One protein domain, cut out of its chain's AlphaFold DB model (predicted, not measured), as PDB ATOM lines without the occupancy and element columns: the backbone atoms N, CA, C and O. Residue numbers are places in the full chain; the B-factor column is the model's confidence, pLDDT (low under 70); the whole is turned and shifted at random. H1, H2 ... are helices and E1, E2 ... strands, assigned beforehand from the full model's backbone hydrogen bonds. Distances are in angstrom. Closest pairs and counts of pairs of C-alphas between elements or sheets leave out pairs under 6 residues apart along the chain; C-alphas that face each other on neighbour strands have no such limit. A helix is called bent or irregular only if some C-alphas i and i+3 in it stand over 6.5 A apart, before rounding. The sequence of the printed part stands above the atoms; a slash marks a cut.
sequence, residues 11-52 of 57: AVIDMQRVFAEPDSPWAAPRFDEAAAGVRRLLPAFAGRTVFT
ATOM      1  N   ALA A  11      73.185  -1.070  31.137       98.06
ATOM      2  CA  ALA A  11      72.598   0.205  30.742       98.06
ATOM      3  C   ALA A  11      73.608   1.336  30.988       98.06
ATOM      4  O   ALA A  11      74.006   1.583  32.126       98.06
ATOM      5  N   VAL A  12      74.037   2.008  29.920       98.44
ATOM      6  CA  VAL A  12      74.924   3.172  29.967       98.44
ATOM      7  C   VAL A  12      74.074   4.422  29.815       98.44
ATOM      8  O   VAL A  12      73.578   4.716  28.725       98.44
ATOM      9  N   ILE A  13      73.888   5.126  30.926       98.19
ATOM     10  CA  ILE A  13      72.946   6.237  30.996       98.19
ATOM     11  C   ILE A  13      73.644   7.538  30.619       98.19
ATOM     12  O   ILE A  13      74.583   7.950  31.292       98.19
ATOM     13  N   ASP A  14      73.185   8.143  29.527       97.75
ATOM     14  CA  ASP A  14      73.446   9.531  29.137       97.75
ATOM     15  C   ASP A  14      74.928   9.947  29.183       97.75
ATOM     16  O   ASP A  14      75.275  11.073  29.530       97.75
ATOM     17  N   MET A  15      75.829   9.048  28.771       98.00
ATOM     18  CA  MET A  15      77.270   9.320  28.632       98.00
ATOM     19  C   MET A  15      77.554  10.216  27.412       98.00
ATOM     20  O   MET A  15      78.222   9.824  26.454       98.00
ATOM     21  N   GLN A  16      77.002  11.427  27.431       97.56
ATOM     22  CA  GLN A  16      77.090  12.454  26.398       97.56
ATOM     23  C   GLN A  16      78.024  13.583  26.836       97.56
ATOM     24  O   GLN A  16      78.169  13.865  28.022       97.56
ATOM     25  N   ARG A  17      78.585  14.309  25.859       96.75
ATOM     26  CA  ARG A  17      79.474  15.459  26.106       96.75
ATOM     27  C   ARG A  17      78.868  16.502  27.037       96.75
ATOM     28  O   ARG A  17      79.574  17.064  27.855       96.75
ATOM     29  N   VAL A  18      77.556  16.714  26.962       96.81
ATOM     30  CA  VAL A  18      76.877  17.722  27.781       96.81
ATOM     31  C   VAL A  18      76.979  17.456  29.289       96.81
ATOM     32  O   VAL A  18      76.854  18.385  30.072       96.81
ATOM     33  N   PHE A  19      77.261  16.220  29.703       97.81
ATOM     34  CA  PHE A  19      77.547  15.881  31.100       97.81
ATOM     35  C   PHE A  19      79.055  15.763  31.387       97.81
ATOM     36  O   PHE A  19      79.446  15.676  32.545       97.81
ATOM     37  N   ALA A  20      79.900  15.752  30.356       97.62
ATOM     38  CA  ALA A  20      81.348  15.586  30.462       97.62
ATOM     39  C   ALA A  20      82.109  16.916  30.521       97.62
ATOM     40  O   ALA A  20      83.122  17.013  31.207       97.62
ATOM     41  N   GLU A  21      81.651  17.919  29.768       97.19
ATOM     42  CA  GLU A  21      82.364  19.189  29.629       97.19
ATOM     43  C   GLU A  21      82.211  20.042  30.905       97.19
ATOM     44  O   GLU A  21      81.077  20.297  31.317       97.19
ATOM     45  N   PRO A  22      83.308  20.505  31.540       94.75
ATOM     46  CA  PRO A  22      83.245  21.261  32.796       94.75
ATOM     47  C   PRO A  22      82.529  22.614  32.703       94.75
ATOM     48  O   PRO A  22      82.070  23.129  33.719       94.75
ATOM     49  N   ASP A  23      82.467  23.205  31.510       96.25
ATOM     50  CA  ASP A  23      81.770  24.464  31.231       96.25
ATOM     51  C   ASP A  23      80.277  24.266  30.923       96.25
ATOM     52  O   ASP A  23      79.527  25.239  30.811       96.25
ATOM     53  N   SER A  24      79.820  23.015  30.823       96.50
ATOM     54  CA  SER A  24      78.413  22.707  30.621       96.50
ATOM     55  C   SER A  24      77.587  23.035  31.869       96.50
ATOM     56  O   SER A  24      77.959  22.646  32.980       96.50
ATOM     57  N   PRO A  25      76.386  23.624  31.716       95.62
ATOM     58  CA  PRO A  25      75.452  23.792  32.829       95.62
ATOM     59  C   PRO A  25      74.966  22.455  33.416       95.62
ATOM     60  O   PRO A  25      74.401  22.438  34.507       95.62
ATOM     61  N   TRP A  26      75.173  21.341  32.706       96.44
ATOM     62  CA  TRP A  26      74.835  19.990  33.159       96.44
ATOM     63  C   TRP A  26      76.068  19.130  33.467       96.44
ATOM     64  O   TRP A  26      75.948  17.909  33.525       96.44
ATOM     65  N   ALA A  27      77.245  19.731  33.671       97.50
ATOM     66  CA  ALA A  27      78.464  18.994  34.001       97.50
ATOM     67  C   ALA A  27      78.255  18.043  35.198       97.50
ATOM     68  O   ALA A  27      77.853  18.455  36.289       97.50
ATOM     69  N   ALA A  28      78.548  16.757  34.998       97.31
ATOM     70  CA  ALA A  28      78.459  15.731  36.025       97.31
ATOM     71  C   ALA A  28      79.830  15.541  36.699       97.31
ATOM     72  O   ALA A  28      80.827  15.267  36.020       97.31
ATOM     73  N   PRO A  29      79.920  15.626  38.040       96.50
ATOM     74  CA  PRO A  29      81.160  15.332  38.747       96.50
ATOM     75  C   PRO A  29      81.660  13.918  38.432       96.50
ATOM     76  O   PRO A  29      80.873  12.973  38.374       96.50
ATOM     77  N   ARG A  30      82.983  13.756  38.299       96.38
ATOM     78  CA  ARG A  30      83.645  12.449  38.112       96.38
ATOM     79  C   ARG A  30      83.187  11.692  36.851       96.38
ATOM     80  O   ARG A  30      83.279  10.464  36.806       96.38
ATOM     81  N   PHE A  31      82.740  12.405  35.811       98.06
ATOM     82  CA  PHE A  31      82.329  11.809  34.533       98.06
ATOM     83  C   PHE A  31      83.400  10.873  33.948       98.06
ATOM     84  O   PHE A  31      83.086   9.773  33.492       98.06
ATOM     85  N   ASP A  32      84.678  11.251  34.032       97.88
ATOM     86  CA  ASP A  32      85.785  10.428  33.535       97.88
ATOM     87  C   ASP A  32      85.939   9.100  34.285       97.88
ATOM     88  O   ASP A  32      86.243   8.070  33.673       97.88
ATOM     89  N   GLU A  33      85.678   9.084  35.593       98.38
ATOM     90  CA  GLU A  33      85.693   7.855  36.387       98.38
ATOM     91  C   GLU A  33      84.541   6.930  35.982       98.38
ATOM     92  O   GLU A  33      84.739   5.722  35.815       98.38
ATOM     93  N   ALA A  34      83.350   7.494  35.755       98.00
ATOM     94  CA  ALA A  34      82.209   6.747  35.236       98.00
ATOM     95  C   ALA A  34      82.510   6.186  33.836       98.00
ATOM     96  O   ALA A  34      82.300   4.997  33.587       98.00
ATOM     97  N   ALA A  35      83.102   6.991  32.949       98.25
ATOM     98  CA  ALA A  35      83.524   6.561  31.618       98.25
ATOM     99  C   ALA A  35      84.554   5.426  31.678       98.25
ATOM    100  O   ALA A  35      84.458   4.456  30.923       98.25
ATOM    101  N   ALA A  36      85.529   5.505  32.585       98.56
ATOM    102  CA  ALA A  36      86.488   4.429  32.815       98.56
ATOM    103  C   ALA A  36      85.801   3.145  33.320       98.56
ATOM    104  O   ALA A  36      86.106   2.051  32.839       98.56
ATOM    105  N   GLY A  37      84.831   3.272  34.230       98.19
ATOM    106  CA  GLY A  37      83.999   2.162  34.697       98.19
ATOM    107  C   GLY A  37      83.215   1.493  33.565       98.19
ATOM    108  O   GLY A  37      83.271   0.271  33.427       98.19
ATOM    109  N   VAL A  38      82.557   2.281  32.710       98.19
ATOM    110  CA  VAL A  38      81.830   1.784  31.531       98.19
ATOM    111  C   VAL A  38      82.774   1.030  30.598       98.19
ATOM    112  O   VAL A  38      82.491  -0.115  30.250       98.19
ATOM    113  N   ARG A  39      83.934   1.606  30.251       98.06
ATOM    114  CA  ARG A  39      84.925   0.956  29.370       98.06
ATOM    115  C   ARG A  39      85.373  -0.406  29.897       98.06
ATOM    116  O   ARG A  39      85.520  -1.338  29.111       98.06
ATOM    117  N   ARG A  40      85.539  -0.543  31.215       97.50
ATOM    118  CA  ARG A  40      85.880  -1.820  31.858       97.50
ATOM    119  C   ARG A  40      84.756  -2.856  31.748       97.50
ATOM    120  O   ARG A  40      85.045  -4.045  31.652       97.50
ATOM    121  N   LEU A  41      83.494  -2.429  31.778       95.94
ATOM    122  CA  LEU A  41      82.333  -3.324  31.752       95.94
ATOM    123  C   LEU A  41      81.930  -3.759  30.335       95.94
ATOM    124  O   LEU A  41      81.425  -4.870  30.182       95.94
ATOM    125  N   LEU A  42      82.179  -2.944  29.303       96.12
ATOM    126  CA  LEU A  42      81.742  -3.229  27.926       96.12
ATOM    127  C   LEU A  42      82.114  -4.638  27.417       96.12
ATOM    128  O   LEU A  42      81.228  -5.305  26.879       96.12
ATOM    129  N   PRO A  43      83.345  -5.161  27.614       94.94
ATOM    130  CA  PRO A  43      83.686  -6.505  27.143       94.94
ATOM    131  C   PRO A  43      82.876  -7.620  27.823       94.94
ATOM    132  O   PRO A  43      82.539  -8.611  27.182       94.94
ATOM    133  N   ALA A  44      82.526  -7.460  29.104       93.94
ATOM    134  CA  ALA A  44      81.755  -8.458  29.851       93.94
ATOM    135  C   ALA A  44      80.278  -8.512  29.415       93.94
ATOM    136  O   ALA A  44      79.621  -9.545  29.546       93.94
ATOM    137  N   PHE A  45      79.759  -7.413  28.862       94.81
ATOM    138  CA  PHE A  45      78.373  -7.274  28.405       94.81
ATOM    139  C   PHE A  45      78.265  -7.144  26.878       94.81
ATOM    140  O   PHE A  45      77.323  -6.531  26.364       94.81
ATOM    141  N   ALA A  46      79.208  -7.733  26.134       91.25
ATOM    142  CA  ALA A  46      79.171  -7.758  24.674       91.25
ATOM    143  C   ALA A  46      77.822  -8.301  24.159       91.25
ATOM    144  O   ALA A  46      77.313  -9.312  24.646       91.25
ATOM    145  N   GLY A  47      77.207  -7.584  23.211       93.06
ATOM    146  CA  GLY A  47      75.872  -7.897  22.681       93.06
ATOM    147  C   GLY A  47      74.701  -7.642  23.645       93.06
ATOM    148  O   GLY A  47      73.558  -7.902  23.286       93.06
ATOM    149  N   ARG A  48      74.959  -7.136  24.859       95.12
ATOM    150  CA  ARG A  48      73.971  -6.904  25.931       95.12
ATOM    151  C   ARG A  48      74.173  -5.549  26.612       95.12
ATOM    152  O   ARG A  48      74.069  -5.425  27.831       95.12
ATOM    153  N   THR A  49      74.491  -4.538  25.811       97.19
ATOM    154  CA  THR A  49      74.691  -3.161  26.268       97.19
ATOM    155  C   THR A  49      73.695  -2.239  25.573       97.19
ATOM    156  O   THR A  49      73.529  -2.320  24.358       97.19
ATOM    157  N   VAL A  50      73.060  -1.354  26.338       98.06
ATOM    158  CA  VAL A  50      72.146  -0.322  25.842       98.06
ATOM    159  C   VAL A  50      72.684   1.040  26.257       98.06
ATOM    160  O   VAL A  50      73.039   1.233  27.416       98.06
ATOM    161  N   PHE A  51      72.722   1.982  25.319       98.06
ATOM    162  CA  PHE A  51      73.043   3.379  25.589       98.06
ATOM    163  C   PHE A  51      71.765   4.201  25.532       98.06
ATOM    164  O   PHE A  51      70.991   4.071  24.582       98.06
ATOM    165  N   THR A  52      71.557   5.054  26.527       98.12
ATOM    166  CA  THR A  52      70.499   6.062  26.472       98.12
ATOM    167  C   THR A  52      71.060   7.391  25.992       98.12
ATOM    168  O   THR A  52      72.272   7.630  25.999       98.12
TER     169      THR A  52
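Overview. This is residues 11 to 52 of the 57 residues of the protein "Hydrolase" of Streptomyces stelliscabiei (UniProt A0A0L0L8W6). One helix of 15 residues, H2, makes one long side of a flat, drawn-out loop of chain; the opposite long side is made by residues 11 to 16 and the short strand E1, and the short helix H1 with the link at residues 21 to 30 makes one end. The first printed residues and the last ones come back together on the side opposite H2, where residues 11 to 12 pair with residues 50 to 51 of E1, parallel. The printed part has 42 residues, with two named helices and one named strand in the order H1, H2, E1; no two named strands pair, and the class is mostly helix. The whole is only just loose, close to compact, with a radius of gyration of the C-alphas of 11.3 A, and only just elongated, spanning 34 by 18 by 10 A.

Along the chain. H2, residues 31 to 45, is the longest helix and measures 20.4 A from first to last C-alpha; it begins with C-alpha 31 at (82.329, 11.809, 34.533) and ends with C-alpha 45 at (78.373, -7.274, 28.405). H2 is irregular, but only just: C-alphas 40 and 43 are 7.0 A apart. H1 is residues 17 to 20, with C-alpha 17 at (79.474, 15.459, 26.106). E1 is residues 49 to 51, and its last C-alpha stands at (73.043, 3.379, 25.589).

Arrangement. H2 and H1 only just touch, with 3 pairs of C-alphas within 8 A, and H2 does so with residues 31 to 32 alone. Their closest C-alphas are those of Ala 20 and Phe 31, 5.6 A apart, while the two centres are 15.7 A apart. Between H2 and E1 there is 1 pair of C-alphas within 8 A, that of Leu 42 and Thr 49, 7.2 A apart. H1 and E1 are apart. E1 pairs with no named strand; its residues 50 to 51 pair with the short stretch of residues 11 to 12. In H2, 9 of 11 pairs of O i and N i+4 are within hydrogen-bond range; H1 is too short for such a pair, and its 1 pair of O i and N i+3 is within range.

Size, cuts and confidence. The two C-alphas farthest apart are those of Asp 23 and Gly 47, at 34.0 A, while the first and last printed C-alphas, of Ala 11 and Thr 52, are 7.5 A apart. The printed part has no cut. The link from H2 to E1, 3 residues, is tight, and the link from H1 to H2, 10 residues, is short. The mean pLDDT of the printed part is 96.9, and no printed residue is under 70.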